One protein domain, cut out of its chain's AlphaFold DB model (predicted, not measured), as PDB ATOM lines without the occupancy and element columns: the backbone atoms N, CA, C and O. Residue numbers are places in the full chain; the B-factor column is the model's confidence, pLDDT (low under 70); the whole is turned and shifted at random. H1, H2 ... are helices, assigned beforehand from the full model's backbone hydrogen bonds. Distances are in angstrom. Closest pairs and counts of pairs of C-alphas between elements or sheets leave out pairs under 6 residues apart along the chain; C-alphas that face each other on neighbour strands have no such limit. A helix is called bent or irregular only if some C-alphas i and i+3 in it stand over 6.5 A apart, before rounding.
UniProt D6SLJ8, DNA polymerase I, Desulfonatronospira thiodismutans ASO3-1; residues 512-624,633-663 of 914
ATOM      1  N   ARG A 512      -1.963  -6.284  40.365       97.56
ATOM      2  CA  ARG A 512      -1.944  -7.675  40.843       97.56
ATOM      3  C   ARG A 512      -0.628  -8.353  40.452       97.56
ATOM      4  O   ARG A 512      -0.155  -8.194  39.326       97.56
ATOM      5  N   ILE A 513      -0.051  -9.120  41.379       97.06
ATOM      6  CA  ILE A 513       1.167  -9.909  41.147       97.06
ATOM      7  C   ILE A 513       0.854 -11.403  41.229       97.06
ATOM      8  O   ILE A 513       0.163 -11.857  42.139       97.06
ATOM      9  N   ASP A 514       1.413 -12.173  40.300       97.62
ATOM     10  CA  ASP A 514       1.428 -13.632  40.350       97.62
ATOM     11  C   ASP A 514       2.342 -14.117  41.491       97.62
ATOM     12  O   ASP A 514       3.572 -14.139  41.371       97.62
ATOM     13  N   ARG A 515       1.731 -14.470  42.628       96.56
ATOM     14  CA  ARG A 515       2.438 -14.915  43.841       96.56
ATOM     15  C   ARG A 515       3.205 -16.217  43.618       96.56
ATOM     16  O   ARG A 515       4.345 -16.328  44.055       96.56
ATOM     17  N   GLU A 516       2.600 -17.189  42.941       96.44
ATOM     18  CA  GLU A 516       3.220 -18.503  42.737       96.44
ATOM     19  C   GLU A 516       4.448 -18.384  41.835       96.44
ATOM     20  O   GLU A 516       5.525 -18.899  42.148       96.44
ATOM     21  N   LYS A 517       4.318 -17.617  40.752       96.94
ATOM     22  CA  LYS A 517       5.421 -17.346  39.833       96.94
ATOM     23  C   LYS A 517       6.520 -16.499  40.467       96.94
ATOM     24  O   LYS A 517       7.695 -16.700  40.159       96.94
ATOM     25  N   LEU A 518       6.173 -15.579  41.370       97.25
ATOM     26  CA  LEU A 518       7.159 -14.823  42.144       97.25
ATOM     27  C   LEU A 518       8.005 -15.749  43.030       97.25
ATOM     28  O   LEU A 518       9.230 -15.616  43.036       97.25
ATOM     29  N   GLU A 519       7.390 -16.704  43.732       97.25
ATOM     30  CA  GLU A 519       8.129 -17.682  44.543       97.25
ATOM     31  C   GLU A 519       9.009 -18.603  43.684       97.25
ATOM     32  O   GLU A 519      10.164 -18.845  44.043       97.25
ATOM     33  N   ASP A 520       8.529 -19.048  42.514       97.25
ATOM     34  CA  ASP A 520       9.366 -19.782  41.549       97.25
ATOM     35  C   ASP A 520      10.582 -18.948  41.116       97.25
ATOM     36  O   ASP A 520      11.724 -19.417  41.144       97.25
ATOM     37  N   PHE A 521      10.369 -17.674  40.777       96.75
ATOM     38  CA  PHE A 521      11.446 -16.777  40.360       96.75
ATOM     39  C   PHE A 521      12.477 -16.576  41.475       96.75
ATOM     40  O   PHE A 521      13.683 -16.601  41.206       96.75
ATOM     41  N   ILE A 522      12.028 -16.426  42.727       96.38
ATOM     42  CA  ILE A 522      12.907 -16.357  43.902       96.38
ATOM     43  C   ILE A 522      13.718 -17.648  44.028       96.38
ATOM     44  O   ILE A 522      14.943 -17.575  44.133       96.38
ATOM     45  N   ALA A 523      13.078 -18.817  43.945       96.12
ATOM     46  CA  ALA A 523      13.745 -20.111  44.071       96.12
ATOM     47  C   ALA A 523      14.817 -20.326  42.986       96.12
ATOM     48  O   ALA A 523      15.937 -20.755  43.280       96.12
ATOM     49  N   ARG A 524      14.515 -19.971  41.731       95.94
ATOM     50  CA  ARG A 524      15.460 -20.084  40.604       95.94
ATOM     51  C   ARG A 524      16.648 -19.134  40.756       95.94
ATOM     52  O   ARG A 524      17.786 -19.513  40.474       95.94
ATOM     53  N   VAL A 525      16.409 -17.919  41.246       94.94
ATOM     54  CA  VAL A 525      17.474 -16.963  41.581       94.94
ATOM     55  C   VAL A 525      18.332 -17.455  42.748       94.94
ATOM     56  O   VAL A 525      19.563 -17.399  42.667       94.94
ATOM     57  N   ASP A 526      17.710 -17.998  43.791       94.31
ATOM     58  CA  ASP A 526      18.400 -18.551  44.957       94.31
ATOM     59  C   ASP A 526      19.275 -19.754  44.612       94.31
ATOM     60  O   ASP A 526      20.372 -19.889  45.156       94.31
ATOM     61  N   ALA A 527      18.860 -20.580  43.651       93.69
ATOM     62  CA  ALA A 527      19.682 -21.668  43.132       93.69
ATOM     63  C   ALA A 527      20.888 -21.164  42.314       93.69
ATOM     64  O   ALA A 527      21.961 -21.770  42.352       93.69
ATOM     65  N   LYS A 528      20.750 -20.037  41.598       93.94
ATOM     66  CA  LYS A 528      21.803 -19.507  40.713       93.94
ATOM     67  C   LYS A 528      22.934 -18.795  41.457       93.94
ATOM     68  O   LYS A 528      24.084 -18.819  41.014       93.94
ATOM     69  N   ILE A 529      22.629 -18.138  42.576       93.88
ATOM     70  CA  ILE A 529      23.611 -17.353  43.343       93.88
ATOM     71  C   ILE A 529      24.799 -18.210  43.831       93.88
ATOM     72  O   ILE A 529      25.940 -17.783  43.621       93.88
ATOM     73  N   PRO A 530      24.598 -19.393  44.450       93.12
ATOM     74  CA  PRO A 530      25.691 -20.284  44.837       93.12
ATOM     75  C   PRO A 530      26.548 -20.736  43.651       93.12
ATOM     76  O   PRO A 530      27.768 -20.647  43.736       93.12
ATOM     77  N   GLU A 531      25.932 -21.115  42.524       93.31
ATOM     78  CA  GLU A 531      26.647 -21.531  41.306       93.31
ATOM     79  C   GLU A 531      27.611 -20.437  40.813       93.31
ATOM     80  O   GLU A 531      28.785 -20.690  40.537       93.31
ATOM     81  N   LEU A 532      27.134 -19.189  40.744       93.38
ATOM     82  CA  LEU A 532      27.953 -18.043  40.341       93.38
ATOM     83  C   LEU A 532      29.074 -17.764  41.347       93.38
ATOM     84  O   LEU A 532      30.205 -17.484  40.950       93.38
ATOM     85  N   LYS A 533      28.781 -17.858  42.650       94.31
ATOM     86  CA  LYS A 533      29.785 -17.692  43.708       94.31
ATOM     87  C   LYS A 533      30.878 -18.750  43.604       94.31
ATOM     88  O   LYS A 533      32.051 -18.395  43.659       94.31
ATOM     89  N   ASP A 534      30.520 -20.010  43.390       93.19
ATOM     90  CA  ASP A 534      31.481 -21.106  43.283       93.19
ATOM     91  C   ASP A 534      32.363 -20.982  42.038       93.19
ATOM     92  O   ASP A 534      33.576 -21.197  42.124       93.19
ATOM     93  N   ARG A 535      31.809 -20.534  40.904       92.88
ATOM     94  CA  ARG A 535      32.598 -20.191  39.708       92.88
ATOM     95  C   ARG A 535      33.607 -19.080  39.979       92.88
ATOM     96  O   ARG A 535      34.792 -19.228  39.677       92.88
ATOM     97  N   ILE A 536      33.157 -17.993  40.609       94.25
ATOM     98  CA  ILE A 536      34.020 -16.868  40.984       94.25
ATOM     99  C   ILE A 536      35.127 -17.345  41.931       94.25
ATOM    100  O   ILE A 536      36.297 -17.057  41.693       94.25
ATOM    101  N   PHE A 537      34.790 -18.105  42.977       92.88
ATOM    102  CA  PHE A 537      35.762 -18.612  43.947       92.88
ATOM    103  C   PHE A 537      36.760 -19.589  43.329       92.88
ATOM    104  O   PHE A 537      37.944 -19.527  43.659       92.88
ATOM    105  N   SER A 538      36.315 -20.433  42.399       92.00
ATOM    106  CA  SER A 538      37.189 -21.346  41.660       92.00
ATOM    107  C   SER A 538      38.194 -20.583  40.797       92.00
ATOM    108  O   SER A 538      39.373 -20.925  40.803       92.00
ATOM    109  N   SER A 539      37.777 -19.486  40.149       89.88
ATOM    110  CA  SER A 539      38.670 -18.656  39.320       89.88
ATOM    111  C   SER A 539      39.813 -17.982  40.101       89.88
ATOM    112  O   SER A 539      40.839 -17.634  39.520       89.88
ATOM    113  N   ILE A 540      39.653 -17.808  41.418       90.25
ATOM    114  CA  ILE A 540      40.658 -17.205  42.314       90.25
ATOM    115  C   ILE A 540      41.286 -18.214  43.290       90.25
ATOM    116  O   ILE A 540      42.173 -17.848  44.058       90.25
ATOM    117  N   GLY A 541      40.811 -19.463  43.302       88.00
ATOM    118  CA  GLY A 541      41.281 -20.540  44.179       88.00
ATOM    119  C   GLY A 541      40.934 -20.392  45.668       88.00
ATOM    120  O   GLY A 541      41.510 -21.096  46.494       88.00
ATOM    121  N   ARG A 542      40.035 -19.472  46.050       87.44
ATOM    122  CA  ARG A 542      39.645 -19.249  47.457       87.44
ATOM    123  C   ARG A 542      38.297 -18.542  47.597       87.44
ATOM    124  O   ARG A 542      37.864 -17.821  46.706       87.44
ATOM    125  N   LYS A 543      37.663 -18.678  48.765       89.88
ATOM    126  CA  LYS A 543      36.460 -17.910  49.119       89.88
ATOM    127  C   LYS A 543      36.840 -16.518  49.624       89.88
ATOM    128  O   LYS A 543      37.763 -16.383  50.424       89.88
ATOM    129  N   ILE A 544      36.120 -15.495  49.169       88.50
ATOM    130  CA  ILE A 544      36.281 -14.099  49.605       88.50
ATOM    131  C   ILE A 544      34.918 -13.426  49.785       88.50
ATOM    132  O   ILE A 544      33.910 -13.892  49.256       88.50
ATOM    133  N   ASN A 545      34.884 -12.281  50.466       87.75
ATOM    134  CA  ASN A 545      33.704 -11.422  50.461       87.75
ATOM    135  C   ASN A 545      33.619 -10.628  49.137       87.75
ATOM    136  O   ASN A 545      34.509  -9.829  48.838       87.75
ATOM    137  N   LEU A 546      32.540 -10.832  48.368       88.62
ATOM    138  CA  LEU A 546      32.302 -10.237  47.038       88.62
ATOM    139  C   LEU A 546      31.504  -8.918  47.060       88.62
ATOM    140  O   LEU A 546      31.248  -8.327  46.005       88.62
ATOM    141  N   SER A 547      31.119  -8.429  48.242       86.56
ATOM    142  CA  SER A 547      30.407  -7.151  48.374       86.56
ATOM    143  C   SER A 547      31.234  -5.976  47.835       86.56
ATOM    144  O   SER A 547      32.465  -5.970  47.884       86.56
ATOM    145  N   SER A 548      30.568  -4.937  47.325       83.12
ATOM    146  CA  SER A 548      31.243  -3.776  46.720       83.12
ATOM    147  C   SER A 548      32.172  -3.027  47.683       83.12
ATOM    148  O   SER A 548      33.207  -2.502  47.268       83.12
ATOM    149  N   SER A 549      31.835  -2.992  48.972       80.88
ATOM    150  CA  SER A 549      32.648  -2.371  50.024       80.88
ATOM    151  C   SER A 549      33.796  -3.256  50.520       80.88
ATOM    152  O   SER A 549      34.661  -2.758  51.235       80.88
ATOM    153  N   SER A 550      33.842  -4.534  50.131       85.31
ATOM    154  CA  SER A 550      34.836  -5.500  50.602       85.31
ATOM    155  C   SER A 550      36.265  -5.110  50.222       85.31
ATOM    156  O   SER A 550      36.586  -4.912  49.045       85.31
ATOM    157  N   GLY A 551      37.155  -5.081  51.218       86.31
ATOM    158  CA  GLY A 551      38.595  -4.938  50.997       86.31
ATOM    159  C   GLY A 551      39.206  -6.132  50.254       86.31
ATOM    160  O   GLY A 551      40.161  -5.951  49.497       86.31
ATOM    161  N   ASP A 552      38.630  -7.332  50.395       88.56
ATOM    162  CA  ASP A 552      39.112  -8.534  49.705       88.56
ATOM    163  C   ASP A 552      38.924  -8.434  48.197       88.56
ATOM    164  O   ASP A 552      39.866  -8.681  47.444       88.56
ATOM    165  N   LEU A 553      37.735  -8.014  47.756       91.81
ATOM    166  CA  LEU A 553      37.447  -7.825  46.338       91.81
ATOM    167  C   LEU A 553      38.390  -6.783  45.723       91.81
ATOM    168  O   LEU A 553      38.958  -7.005  44.655       91.81
ATOM    169  N   LYS A 554      38.598  -5.657  46.416       91.56
ATOM    170  CA  LYS A 554      39.507  -4.596  45.955       91.56
ATOM    171  C   LYS A 554      40.952  -5.081  45.879       91.56
ATOM    172  O   LYS A 554      41.656  -4.753  44.928       91.56
ATOM    173  N   ARG A 555      41.398  -5.890  46.845       90.75
ATOM    174  CA  ARG A 555      42.722  -6.522  46.813       90.75
ATOM    175  C   ARG A 555      42.867  -7.443  45.599       90.75
ATOM    176  O   ARG A 555      43.868  -7.321  44.897       90.75
ATOM    177  N   VAL A 556      41.881  -8.299  45.327       92.88
ATOM    178  CA  VAL A 556      41.907  -9.180  44.151       92.88
ATOM    179  C   VAL A 556      42.004  -8.359  42.864       92.88
ATOM    180  O   VAL A 556      42.923  -8.575  42.082       92.88
ATOM    181  N   LEU A 557      41.129  -7.367  42.677       93.00
ATOM    182  CA  LEU A 557      41.089  -6.554  41.454       93.00
ATOM    183  C   LEU A 557      42.370  -5.735  41.231       93.00
ATOM    184  O   LEU A 557      42.942  -5.758  40.145       93.00
ATOM    185  N   PHE A 558      42.825  -5.001  42.246       93.56
ATOM    186  CA  PHE A 558      43.827  -3.945  42.048       93.56
ATOM    187  C   PHE A 558      45.238  -4.334  42.496       93.56
ATOM    188  O   PHE A 558      46.202  -3.721  42.049       93.56
ATOM    189  N   LYS A 559      45.397  -5.348  43.362       91.06
ATOM    190  CA  LYS A 559      46.725  -5.815  43.806       91.06
ATOM    191  C   LYS A 559      47.138  -7.126  43.150       91.06
ATOM    192  O   LYS A 559      48.277  -7.244  42.711       91.06
ATOM    193  N   GLU A 560      46.235  -8.100  43.098       92.19
ATOM    194  CA  GLU A 560      46.552  -9.445  42.594       92.19
ATOM    195  C   GLU A 560      46.430  -9.502  41.073       92.19
ATOM    196  O   GLU A 560      47.402  -9.814  40.392       92.19
ATOM    197  N   LYS A 561      45.272  -9.101  40.540       89.69
ATOM    198  CA  LYS A 561      45.031  -8.968  39.096       89.69
ATOM    199  C   LYS A 561      45.676  -7.714  38.491       89.69
ATOM    200  O   LYS A 561      45.824  -7.638  37.279       89.69
ATOM    201  N   ARG A 562      46.089  -6.756  39.335       90.94
ATOM    202  CA  ARG A 562      46.776  -5.502  38.959       90.94
ATOM    203  C   ARG A 562      46.021  -4.661  37.925       90.94
ATOM    204  O   ARG A 562      46.644  -3.976  37.116       90.94
ATOM    205  N   TYR A 563      44.692  -4.683  37.954       93.06
ATOM    206  CA  TYR A 563      43.918  -3.812  37.078       93.06
ATOM    207  C   TYR A 563      44.090  -2.344  37.457       93.06
ATOM    208  O   TYR A 563      44.234  -2.000  38.630       93.06
ATOM    209  N   GLU A 564      44.017  -1.463  36.465       87.88
ATOM    210  CA  GLU A 564      44.042  -0.024  36.702       87.88
ATOM    211  C   GLU A 564      42.689   0.474  37.240       87.88
ATOM    212  O   GLU A 564      41.656   0.273  36.589       87.88
ATOM    213  N   PRO A 565      42.654   1.163  38.394       87.44
ATOM    214  CA  PRO A 565      41.426   1.740  38.923       87.44
ATOM    215  C   PRO A 565      40.804   2.759  37.964       87.44
ATOM    216  O   PRO A 565      41.461   3.687  37.501       87.44
ATOM    217  N   VAL A 566      39.499   2.629  37.717       85.44
ATOM    218  CA  VAL A 566      38.755   3.544  36.830       85.44
ATOM    219  C   VAL A 566      38.463   4.875  37.518       85.44
ATOM    220  O   VAL A 566      38.556   5.939  36.908       85.44
ATOM    221  N   LYS A 567      38.073   4.821  38.794       86.44
ATOM    222  CA  LYS A 567      37.798   5.994  39.626       86.44
ATOM    223  C   LYS A 567      37.884   5.647  41.108       86.44
ATOM    224  O   LYS A 567      37.887   4.477  41.494       86.44
ATOM    225  N   TYR A 568      37.860   6.688  41.928       83.56
ATOM    226  CA  TYR A 568      37.905   6.592  43.382       83.56
ATOM    227  C   TYR A 568      36.557   6.964  44.003       83.56
ATOM    228  O   TYR A 568      35.776   7.736  43.440       83.56
ATOM    229  N   THR A 569      36.263   6.392  45.166       79.38
ATOM    230  CA  THR A 569      35.127   6.771  46.003       79.38
ATOM    231  C   THR A 569      35.375   8.143  46.637       79.38
ATOM    232  O   THR A 569      36.485   8.674  46.626       79.38
ATOM    233  N   LYS A 570      34.340   8.721  47.261       65.94
ATOM    234  CA  LYS A 570      34.468   9.982  48.017       65.94
ATOM    235  C   LYS A 570      35.502   9.903  49.150       65.94
ATOM    236  O   LYS A 570      36.034  10.933  49.537       65.94
ATOM    237  N   THR A 571      35.769   8.703  49.663       72.12
ATOM    238  CA  THR A 571      36.755   8.436  50.720       72.12
ATOM    239  C   THR A 571      38.163   8.176  50.176       72.12
ATOM    240  O   THR A 571      39.050   7.844  50.951       72.12
ATOM    241  N   GLY A 572      38.375   8.293  48.859       75.94
ATOM    242  CA  GLY A 572      39.672   8.068  48.215       75.94
ATOM    243  C   GLY A 572      40.023   6.597  47.972       75.94
ATOM    244  O   GLY A 572      41.118   6.308  47.505       75.94
ATOM    245  N   ASP A 573      39.108   5.668  48.250       81.00
ATOM    246  CA  ASP A 573      39.306   4.235  48.008       81.00
ATOM    247  C   ASP A 573      38.934   3.869  46.558       81.00
ATOM    248  O   ASP A 573      38.242   4.624  45.876       81.00
ATOM    249  N   PHE A 574      39.354   2.711  46.053       87.81
ATOM    250  CA  PHE A 574      39.012   2.278  44.697       87.81
ATOM    251  C   PHE A 574      37.504   2.021  44.563       87.81
ATOM    252  O   PHE A 574      36.891   1.349  45.406       87.81
ATOM    253  N   SER A 575      36.892   2.549  43.497       86.25
ATOM    254  CA  SER A 575      35.487   2.280  43.188       86.25
ATOM    255  C   SER A 575      35.332   0.933  42.489       86.25
ATOM    256  O   SER A 575      35.976   0.658  41.481       86.25
ATOM    257  N   THR A 576      34.395   0.137  42.994       89.69
ATOM    258  CA  THR A 576      33.921  -1.106  42.380       89.69
ATOM    259  C   THR A 576      32.441  -0.996  42.004       89.69
ATOM    260  O   THR A 576      31.740  -2.001  41.991       89.69
ATOM    261  N   ASP A 577      31.907   0.203  41.742       87.75
ATOM    262  CA  ASP A 577      30.517   0.330  41.275       87.75
ATOM    263  C   ASP A 577      30.313  -0.212  39.851       87.75
ATOM    264  O   ASP A 577      31.279  -0.511  39.152       87.75
ATOM    265  N   LYS A 578      29.047  -0.355  39.432       85.19
ATOM    266  CA  LYS A 578      28.666  -0.962  38.144       85.19
ATOM    267  C   LYS A 578      29.486  -0.402  36.975       85.19
ATOM    268  O   LYS A 578      30.128  -1.176  36.279       85.19
ATOM    269  N   ASN A 579      29.542   0.923  36.830       82.69
ATOM    270  CA  ASN A 579      30.252   1.562  35.720       82.69
ATOM    271  C   ASN A 579      31.764   1.309  35.790       82.69
ATOM    272  O   ASN A 579      32.388   1.057  34.764       82.69
ATOM    273  N   SER A 580      32.370   1.367  36.984       88.12
ATOM    274  CA  SER A 580      33.793   1.030  37.139       88.12
ATOM    275  C   SER A 580      34.065  -0.417  36.733       88.12
ATOM    276  O   SER A 580      35.019  -0.679  36.011       88.12
ATOM    277  N   MET A 581      33.218  -1.353  37.164       90.69
ATOM    278  CA  MET A 581      33.378  -2.773  36.851       90.69
ATOM    279  C   MET A 581      33.154  -3.075  35.364       90.69
ATOM    280  O   MET A 581      33.864  -3.903  34.810       90.69
ATOM    281  N   GLU A 582      32.220  -2.391  34.703       85.19
ATOM    282  CA  GLU A 582      31.990  -2.528  33.258       85.19
ATOM    283  C   GLU A 582      33.190  -2.039  32.437       85.19
ATOM    284  O   GLU A 582      33.599  -2.723  31.503       85.19
ATOM    285  N   VAL A 583      33.807  -0.915  32.824       83.44
ATOM    286  CA  VAL A 583      35.040  -0.414  32.187       83.44
ATOM    287  C   VAL A 583      36.234  -1.326  32.485       83.44
ATOM    288  O   VAL A 583      37.090  -1.536  31.628       83.44
ATOM    289  N   LEU A 584      36.315  -1.902  33.689       89.50
ATOM    290  CA  LEU A 584      37.333  -2.911  33.986       89.50
ATOM    291  C   LEU A 584      37.142  -4.156  33.118       89.50
ATOM    292  O   LEU A 584      38.121  -4.678  32.597       89.50
ATOM    293  N   TYR A 585      35.907  -4.613  32.924       89.00
ATOM    294  CA  TYR A 585      35.635  -5.728  32.024       89.00
ATOM    295  C   TYR A 585      36.008  -5.391  30.578       89.00
ATOM    296  O   TYR A 585      36.655  -6.192  29.928       89.00
ATOM    297  N   GLU A 586      35.677  -4.194  30.093       81.00
ATOM    298  CA  GLU A 586      36.058  -3.728  28.751       81.00
ATOM    299  C   GLU A 586      37.564  -3.792  28.498       81.00
ATOM    300  O   GLU A 586      37.998  -4.209  27.431       81.00
ATOM    301  N   LYS A 587      38.363  -3.365  29.476       84.31
ATOM    302  CA  LYS A 587      39.818  -3.308  29.323       84.31
ATOM    303  C   LYS A 587      40.499  -4.672  29.414       84.31
ATOM    304  O   LYS A 587      41.603  -4.814  28.901       84.31
ATOM    305  N   ASN A 588      39.900  -5.617  30.135       87.44
ATOM    306  CA  ASN A 588      40.585  -6.842  30.556       87.44
ATOM    307  C   ASN A 588      39.911  -8.130  30.066       87.44
ATOM    308  O   ASN A 588      40.550  -9.173  30.092       87.44
ATOM    309  N   GLU A 589      38.629  -8.075  29.698       86.75
ATOM    310  CA  GLU A 589      37.785  -9.201  29.266       86.75
ATOM    311  C   GLU A 589      37.802 -10.422  30.214       86.75
ATOM    312  O   GLU A 589      37.508 -11.546  29.818       86.75
ATOM    313  N   ASP A 590      38.096 -10.206  31.503       89.88
ATOM    314  CA  ASP A 590      38.274 -11.281  32.486       89.88
ATOM    315  C   ASP A 590      36.930 -11.884  32.946       89.88
ATOM    316  O   ASP A 590      35.991 -11.172  33.334       89.88
ATOM    317  N   GLU A 591      36.854 -13.218  32.953       90.56
ATOM    318  CA  GLU A 591      35.677 -13.983  33.373       90.56
ATOM    319  C   GLU A 591      35.266 -13.722  34.825       90.56
ATOM    320  O   GLU A 591      34.071 -13.677  35.116       90.56
ATOM    321  N   PHE A 592      36.221 -13.467  35.724       92.31
ATOM    322  CA  PHE A 592      35.948 -13.079  37.109       92.31
ATOM    323  C   PHE A 592      35.074 -11.823  37.166       92.31
ATOM    324  O   PHE A 592      34.118 -11.757  37.939       92.31
ATOM    325  N   ILE A 593      35.383 -10.819  36.336       93.00
ATOM    326  CA  ILE A 593      34.619  -9.569  36.309       93.00
ATOM    327  C   ILE A 593      33.239  -9.811  35.692       93.00
ATOM    328  O   ILE A 593      32.245  -9.313  36.227       93.00
ATOM    329  N   ARG A 594      33.168 -10.585  34.600       91.81
ATOM    330  CA  ARG A 594      31.900 -10.965  33.958       91.81
ATOM    331  C   ARG A 594      30.962 -11.634  34.960       91.81
ATOM    332  O   ARG A 594      29.826 -11.194  35.129       91.81
ATOM    333  N   ASP A 595      31.448 -12.658  35.650       93.69
ATOM    334  CA  ASP A 595      30.648 -13.458  36.573       93.69
ATOM    335  C   ASP A 595      30.251 -12.646  37.811       93.69
ATOM    336  O   ASP A 595      29.120 -12.751  38.282       93.69
ATOM    337  N   LEU A 596      31.125 -11.754  38.291       94.06
ATOM    338  CA  LEU A 596      30.801 -10.820  39.371       94.06
ATOM    339  C   LEU A 596      29.719  -9.804  38.970       94.06
ATOM    340  O   LEU A 596      28.852  -9.475  39.784       94.06
ATOM    341  N   LEU A 597      29.752  -9.287  37.737       92.44
ATOM    342  CA  LEU A 597      28.712  -8.398  37.210       92.44
ATOM    343  C   LEU A 597      27.360  -9.118  37.122       92.44
ATOM    344  O   LEU A 597      26.340  -8.533  37.495       92.44
ATOM    345  N   ILE A 598      27.362 -10.379  36.678       92.75
ATOM    346  CA  ILE A 598      26.169 -11.232  36.637       92.75
ATOM    347  C   ILE A 598      25.647 -11.487  38.054       92.75
ATOM    348  O   ILE A 598      24.478 -11.220  38.321       92.75
ATOM    349  N   LEU A 599      26.510 -11.916  38.982       94.25
ATOM    350  CA  LEU A 599      26.142 -12.161  40.377       94.25
ATOM    351  C   LEU A 599      25.467 -10.935  40.994       94.25
ATOM    352  O   LEU A 599      24.374 -11.044  41.536       94.25
ATOM    353  N   ARG A 600      26.067  -9.750  40.846       92.94
ATOM    354  CA  ARG A 600      25.501  -8.506  41.389       92.94
ATOM    355  C   ARG A 600      24.173  -8.122  40.754       92.94
ATOM    356  O   ARG A 600      23.344  -7.513  41.422       92.94
ATOM    357  N   ARG A 601      23.969  -8.426  39.468       91.38
ATOM    358  CA  ARG A 601      22.683  -8.212  38.794       91.38
ATOM    359  C   ARG A 601      21.616  -9.132  39.379       91.38
ATOM    360  O   ARG A 601      20.554  -8.637  39.737       91.38
ATOM    361  N   VAL A 602      21.918 -10.422  39.509       94.00
ATOM    362  CA  VAL A 602      21.015 -11.438  40.065       94.00
ATOM    363  C   VAL A 602      20.683 -11.136  41.531       94.00
ATOM    364  O   VAL A 602      19.509 -11.052  41.880       94.00
ATOM    365  N   GLU A 603      21.691 -10.862  42.367       93.38
ATOM    366  CA  GLU A 603      21.505 -10.458  43.770       93.38
ATOM    367  C   GLU A 603      20.684  -9.165  43.872       93.38
ATOM    368  O   GLU A 603      19.760  -9.084  44.676       93.38
ATOM    369  N   LYS A 604      20.947  -8.162  43.020       91.31
ATOM    370  CA  LYS A 604      20.126  -6.946  42.996       91.31
ATOM    371  C   LYS A 604      18.673  -7.266  42.654       91.31
ATOM    372  O   LYS A 604      17.791  -6.707  43.297       91.31
ATOM    373  N   VAL A 605      18.418  -8.114  41.653       93.25
ATOM    374  CA  VAL A 605      17.042  -8.431  41.254       93.25
ATOM    375  C   VAL A 605      16.282  -9.115  42.380       93.25
ATOM    376  O   VAL A 605      15.167  -8.705  42.703       93.25
ATOM    377  N   ARG A 606      16.937 -10.079  43.029       93.81
ATOM    378  CA  ARG A 606      16.427 -10.759  44.215       93.81
ATOM    379  C   ARG A 606      16.042  -9.780  45.323       93.81
ATOM    380  O   ARG A 606      14.887  -9.741  45.723       93.81
ATOM    381  N   GLU A 607      17.005  -8.992  45.803       90.69
ATOM    382  CA  GLU A 607      16.829  -8.157  46.998       90.69
ATOM    383  C   GLU A 607      15.956  -6.929  46.727       90.69
ATOM    384  O   GLU A 607      15.112  -6.561  47.535       90.69
ATOM    385  N   THR A 608      16.171  -6.261  45.590       89.06
ATOM    386  CA  THR A 608      15.525  -4.969  45.304       89.06
ATOM    387  C   THR A 608      14.097  -5.140  44.796       89.06
ATOM    388  O   THR A 608      13.266  -4.270  45.060       89.06
ATOM    389  N   TYR A 609      13.824  -6.221  44.056       93.06
ATOM    390  CA  TYR A 609      12.518  -6.455  43.444       93.06
ATOM    391  C   TYR A 609      11.823  -7.650  44.081       93.06
ATOM    392  O   TYR A 609      10.849  -7.436  44.776       93.06
ATOM    393  N   PHE A 610      12.310  -8.883  43.926       94.94
ATOM    394  CA  PHE A 610      11.488 -10.052  44.269       94.94
ATOM    395  C   PHE A 610      11.169 -10.187  45.762       94.94
ATOM    396  O   PHE A 610      10.005 -10.316  46.121       94.94
ATOM    397  N   ILE A 611      12.174 -10.105  46.638       94.31
ATOM    398  CA  ILE A 611      11.963 -10.192  48.093       94.31
ATOM    399  C   ILE A 611      11.161  -8.995  48.606       94.31
ATOM    400  O   ILE A 611      10.294  -9.159  49.459       94.31
ATOM    401  N   ASN A 612      11.432  -7.807  48.065       93.00
ATOM    402  CA  ASN A 612      10.700  -6.599  48.416       93.00
ATOM    403  C   ASN A 612       9.226  -6.709  47.996       93.00
ATOM    404  O   ASN A 612       8.340  -6.614  48.832       93.00
ATOM    405  N   TRP A 613       8.956  -7.003  46.724       95.12
ATOM    406  CA  TRP A 613       7.603  -7.172  46.197       95.12
ATOM    407  C   TRP A 613       6.845  -8.279  46.919       95.12
ATOM    408  O   TRP A 613       5.675  -8.081  47.204       95.12
ATOM    409  N   ARG A 614       7.501  -9.385  47.290       95.50
ATOM    410  CA  ARG A 614       6.875 -10.437  48.100       95.50
ATOM    411  C   ARG A 614       6.290  -9.890  49.404       95.50
ATOM    412  O   ARG A 614       5.158 -10.228  49.718       95.50
ATOM    413  N   GLY A 615       7.033  -9.049  50.128       92.69
ATOM    414  CA  GLY A 615       6.535  -8.409  51.352       92.69
ATOM    415  C   GLY A 615       5.443  -7.369  51.079       92.69
ATOM    416  O   GLY A 615       4.460  -7.276  51.804       92.69
ATOM    417  N   GLU A 616       5.581  -6.610  49.993       92.81
ATOM    418  CA  GLU A 616       4.649  -5.533  49.628       92.81
ATOM    419  C   GLU A 616       3.272  -6.039  49.172       92.81
ATOM    420  O   GLU A 616       2.303  -5.291  49.248       92.81
ATOM    421  N   ILE A 617       3.176  -7.289  48.705       95.62
ATOM    422  CA  ILE A 617       1.914  -7.904  48.270       95.62
ATOM    423  C   ILE A 617       1.245  -8.758  49.350       95.62
ATOM    424  O   ILE A 617       0.242  -9.406  49.048       95.62
ATOM    425  N   GLU A 618       1.782  -8.825  50.574       92.81
ATOM    426  CA  GLU A 618       1.256  -9.701  51.637       92.81
ATOM    427  C   GLU A 618      -0.210  -9.398  51.968       92.81
ATOM    428  O   GLU A 618      -0.991 -10.330  52.161       92.81
ATOM    429  N   TYR A 619      -0.586  -8.115  51.949       93.75
ATOM    430  CA  TYR A 619      -1.907  -7.638  52.352       93.75
ATOM    431  C   TYR A 619      -3.044  -8.165  51.461       93.75
ATOM    432  O   TYR A 619      -3.894  -8.922  51.922       93.75
ATOM    433  N   ASP A 620      -3.043  -7.816  50.175       95.12
ATOM    434  CA  ASP A 620      -4.146  -8.093  49.241       95.12
ATOM    435  C   ASP A 620      -3.690  -8.725  47.911       95.12
ATOM    436  O   ASP A 620      -4.491  -8.960  47.006       95.12
ATOM    437  N   GLY A 621      -2.396  -9.032  47.780       96.38
ATOM    438  CA  GLY A 621      -1.821  -9.611  46.563       96.38
ATOM    439  C   GLY A 621      -1.486  -8.585  45.483       96.38
ATOM    440  O   GLY A 621      -1.137  -8.975  44.364       96.38
ATOM    441  N   ARG A 622      -1.566  -7.291  45.805       97.06
ATOM    442  CA  ARG A 622      -1.305  -6.198  44.876       97.06
ATOM    443  C   ARG A 622      -0.082  -5.411  45.301       97.06
ATOM    444  O   ARG A 622       0.191  -5.179  46.474       97.06
ATOM    445  N   LEU A 623       0.685  -4.986  44.308       95.81
ATOM    446  CA  LEU A 623       1.787  -4.069  44.513       95.81
ATOM    447  C   LEU A 623       1.245  -2.644  44.413       95.81
ATOM    448  O   LEU A 623       1.077  -2.110  43.317       95.81
ATOM    449  N   HIS A 624       0.990  -2.022  45.559       95.94
ATOM    450  CA  HIS A 624       0.704  -0.590  45.636       95.94
ATOM    451  C   HIS A 624       2.007   0.191  45.505       95.94
ATOM    452  O   HIS A 624       3.017  -0.173  46.103       95.94
ATOM    453  N   ALA A 633      13.288  17.210  37.553       92.06
ATOM    454  CA  ALA A 633      13.339  18.534  36.919       92.06
ATOM    455  C   ALA A 633      12.908  18.542  35.435       92.06
ATOM    456  O   ALA A 633      12.882  19.591  34.798       92.06
ATOM    457  N   THR A 634      12.658  17.368  34.850       90.94
ATOM    458  CA  THR A 634      12.130  17.211  33.489       90.94
ATOM    459  C   THR A 634      10.643  16.863  33.481       90.94
ATOM    460  O   THR A 634      10.103  16.634  32.402       90.94
ATOM    461  N   TYR A 635       9.983  16.863  34.646       91.94
ATOM    462  CA  TYR A 635       8.552  16.597  34.825       91.94
ATOM    463  C   TYR A 635       8.095  15.197  34.390       91.94
ATOM    464  O   TYR A 635       6.903  14.932  34.268       91.94
ATOM    465  N   ARG A 636       9.041  14.270  34.207       91.88
ATOM    466  CA  ARG A 636       8.727  12.845  34.101       91.88
ATOM    467  C   ARG A 636       8.307  12.313  35.459       91.88
ATOM    468  O   ARG A 636       8.943  12.637  36.469       91.88
ATOM    469  N   LEU A 637       7.298  11.446  35.454       92.56
ATOM    470  CA  LEU A 637       6.932  10.668  36.628       92.56
ATOM    471  C   LEU A 637       8.115   9.798  37.045       92.56
ATOM    472  O   LEU A 637       8.716   9.111  36.220       92.56
ATOM    473  N   SER A 638       8.433   9.814  38.335       90.94
ATOM    474  CA  SER A 638       9.361   8.853  38.938       90.94
ATOM    475  C   SER A 638       8.605   7.930  39.881       90.94
ATOM    476  O   SER A 638       7.798   8.424  40.664       90.94
ATOM    477  N   ALA A 639       8.899   6.634  39.859       90.06
ATOM    478  CA  ALA A 639       8.250   5.651  40.727       90.06
ATOM    479  C   ALA A 639       9.128   5.230  41.919       90.06
ATOM    480  O   ALA A 639      10.358   5.172  41.808       90.06
ATOM    481  N   ASN A 640       8.497   4.870  43.041       86.19
ATOM    482  CA  ASN A 640       9.137   4.076  44.096       86.19
ATOM    483  C   ASN A 640       9.112   2.568  43.746       86.19
ATOM    484  O   ASN A 640       8.819   2.187  42.610       86.19
ATOM    485  N   LYS A 641       9.531   1.710  44.693       81.81
ATOM    486  CA  LYS A 641       9.562   0.231  44.576       81.81
ATOM    487  C   LYS A 641      10.275  -0.311  43.323       81.81
ATOM    488  O   LYS A 641      10.145  -1.475  42.956       81.81
ATOM    489  N   GLY A 642      11.071   0.547  42.680       77.69
ATOM    490  CA  GLY A 642      11.905   0.221  41.539       77.69
ATOM    491  C   GLY A 642      11.157  -0.124  40.249       77.69
ATOM    492  O   GLY A 642      11.827  -0.592  39.335       77.69
ATOM    493  N   LEU A 643       9.847   0.129  40.138       81.31
ATOM    494  CA  LEU A 643       9.012  -0.296  38.999       81.31
ATOM    495  C   LEU A 643       9.570   0.126  37.633       81.31
ATOM    496  O   LEU A 643       9.732  -0.702  36.748       81.31
ATOM    497  N   GLN A 644       9.982   1.389  37.493       82.38
ATOM    498  CA  GLN A 644      10.580   1.899  36.249       82.38
ATOM    499  C   GLN A 644      12.008   1.385  35.982       82.38
ATOM    500  O   GLN A 644      12.537   1.560  34.892       82.38
ATOM    501  N   ASN A 645      12.671   0.811  36.987       84.94
ATOM    502  CA  ASN A 645      14.069   0.378  36.909       84.94
ATOM    503  C   ASN A 645      14.226  -1.149  36.908       84.94
ATOM    504  O   ASN A 645      15.361  -1.630  36.821       84.94
ATOM    505  N   ALA A 646      13.139  -1.901  37.093       85.81
ATOM    506  CA  ALA A 646      13.164  -3.354  37.069       85.81
ATOM    507  C   ALA A 646      13.575  -3.823  35.663       85.81
ATOM    508  O   ALA A 646      13.068  -3.301  34.669       85.81
ATOM    509  N   PRO A 647      14.527  -4.766  35.539       87.56
ATOM    510  CA  PRO A 647      14.864  -5.302  34.230       87.56
ATOM    511  C   PRO A 647      13.645  -6.033  33.671       87.56
ATOM    512  O   PRO A 647      13.060  -6.845  34.376       87.56
ATOM    513  N   ALA A 648      13.295  -5.795  32.405       86.69
ATOM    514  CA  ALA A 648      12.201  -6.527  31.766       86.69
ATOM    515  C   ALA A 648      12.484  -8.040  31.718       86.69
ATOM    516  O   ALA A 648      11.593  -8.856  31.938       86.69
ATOM    517  N   TYR A 649      13.751  -8.407  31.489       89.94
ATOM    518  CA  TYR A 649      14.188  -9.790  31.352       89.94
ATOM    519  C   TYR A 649      15.509 -10.038  32.085       89.94
ATOM    520  O   TYR A 649      16.464  -9.265  31.944       89.94
ATOM    521  N   LEU A 650      15.589 -11.138  32.831       90.62
ATOM    522  CA  LEU A 650      16.808 -11.620  33.474       90.62
ATOM    523  C   LEU A 650      17.369 -12.795  32.670       90.62
ATOM    524  O   LEU A 650      17.056 -13.958  32.918       90.62
ATOM    525  N   LYS A 651      18.204 -12.469  31.679       87.44
ATOM    526  CA  LYS A 651      18.703 -13.418  30.672       87.44
ATOM    527  C   LYS A 651      19.509 -14.573  31.264       87.44
ATOM    528  O   LYS A 651      19.538 -15.655  30.699       87.44
ATOM    529  N   GLU A 652      20.168 -14.356  32.396       86.94
ATOM    530  CA  GLU A 652      21.043 -15.350  33.022       86.94
ATOM    531  C   GLU A 652      20.285 -16.519  33.671       86.94
ATOM    532  O   GLU A 652      20.901 -17.542  33.973       86.94
ATOM    533  N   ILE A 653      18.974 -16.359  33.892       89.50
ATOM    534  CA  ILE A 653      18.077 -17.373  34.477       89.50
ATOM    535  C   ILE A 653      16.825 -17.583  33.597       89.50
ATOM    536  O   ILE A 653      15.971 -18.404  33.921       89.50
ATOM    537  N   ASP A 654      16.746 -16.895  32.452       92.44
ATOM    538  CA  ASP A 654      15.639 -16.994  31.494       92.44
ATOM    539  C   ASP A 654      14.283 -16.585  32.104       92.44
ATOM    540  O   ASP A 654      13.279 -17.284  31.990       92.44
ATOM    541  N   LEU A 655      14.260 -15.455  32.826       94.00
ATOM    542  CA  LEU A 655      13.055 -14.961  33.504       94.00
ATOM    543  C   LEU A 655      12.531 -13.678  32.860       94.00
ATOM    544  O   LEU A 655      13.232 -12.665  32.830       94.00
ATOM    545  N   ASN A 656      11.268 -13.688  32.431       94.25
ATOM    546  CA  ASN A 656      10.540 -12.475  32.063       94.25
ATOM    547  C   ASN A 656       9.920 -11.852  33.320       94.25
ATOM    548  O   ASN A 656       8.885 -12.312  33.795       94.25
ATOM    549  N   VAL A 657      10.533 -10.797  33.858       93.56
ATOM    550  CA  VAL A 657      10.070 -10.139  35.092       93.56
ATOM    551  C   VAL A 657       8.703  -9.489  34.896       93.56
ATOM    552  O   VAL A 657       7.878  -9.529  35.805       93.56
ATOM    553  N   LYS A 658       8.429  -8.938  33.704       93.44
ATOM    554  CA  LYS A 658       7.123  -8.337  33.394       93.44
ATOM    555  C   LYS A 658       5.990  -9.365  33.462       93.44
ATOM    556  O   LYS A 658       4.866  -9.019  33.787       93.44
ATOM    557  N   SER A 659       6.280 -10.646  33.252       95.56
ATOM    558  CA  SER A 659       5.260 -11.699  33.306       95.56
ATOM    559  C   SER A 659       4.714 -12.007  34.711       95.56
ATOM    560  O   SER A 659       3.877 -12.898  34.839       95.56
ATOM    561  N   LEU A 660       5.194 -11.308  35.749       96.31
ATOM    562  CA  LEU A 660       4.642 -11.341  37.109       96.31
ATOM    563  C   LEU A 660       3.407 -10.447  37.278       96.31
ATOM    564  O   LEU A 660       2.654 -10.646  38.224       96.31
ATOM    565  N   PHE A 661       3.219  -9.443  36.420       96.38
ATOM    566  CA  PHE A 661       2.137  -8.471  36.564       96.38
ATOM    567  C   PHE A 661       0.893  -8.949  35.817       96.38
ATOM    568  O   PHE A 661       0.942  -9.187  34.606       96.38
ATOM    569  N   LEU A 662      -0.207  -9.070  36.552       97.56
ATOM    570  CA  LEU A 662      -1.481  -9.610  36.086       97.56
ATOM    571  C   LEU A 662      -2.559  -8.514  36.039       97.56
ATOM    572  O   LEU A 662      -2.469  -7.541  36.797       97.56
ATOM    573  N   PRO A 663      -3.597  -8.669  35.193       97.62
ATOM    574  CA  PRO A 663      -4.773  -7.806  35.245       97.62
ATOM    575  C   PRO A 663      -5.562  -8.066  36.532       97.62
ATOM    576  O   PRO A 663      -5.273  -9.026  37.247       97.62
TER     577      PRO A 663
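AT A GLANCE: This is residues 512 to 624 and 633 to 663 of the 914 residues of the protein "DNA polymerase I" of Desulfonatronospira thiodismutans ASO3-1 (UniProt D6SLJ8). Two long helices, H1 and H4, lie side by side, running opposite ways, with short H2 and H3 near one end and tiny H5 near the other; residues 633 to 639 stick out. The 144 printed residues hold five named helices, H1 to H5 in order, and no named strand: all helix. It is only just loose, close to compact, with radius of gyration of the C-alphas 17.7 A and spans 52 by 41 by 23 A.

IN THESE COORDINATES: H1, residues 515 to 540, runs 38.3 A from C-alpha 515 at (2.438, -14.915, 43.841). H4, 591 to 616, runs 36.0 A and is only just irregular: C-alphas 608 and 611 are 6.9 A apart. H2 is 551 to 560, H3 578 to 588, and H5 657 to 660, ending at C-alpha (4.642, -11.341, 37.109).

HOW THE PARTS SIT: H1 and H4 touch at a shallow tilt of 25 degrees, closest at C-alphas Ile 536 and Phe 592, 5.8 A. H3 and H4 form a helical hairpin, closest at C-alphas Tyr 585 and Ile 593, 5.8 A. H5 only just touches H1, with 3 pairs of C-alphas within 8 A, the closest Leu 518 and Leu 660, 6.6 A. H2 touches no helix. Every O i to N i+4 pair is within hydrogen-bond range in H2 and H3, and 20 of 22 in H1 and in H4; H5 is too short for one.

THE WHOLE: Residues 625 to 632 are not printed; C-alphas 624 and 633 are 24.5 A apart. The H2 to H3 link is long. Residue 570 alone is under pLDDT 70.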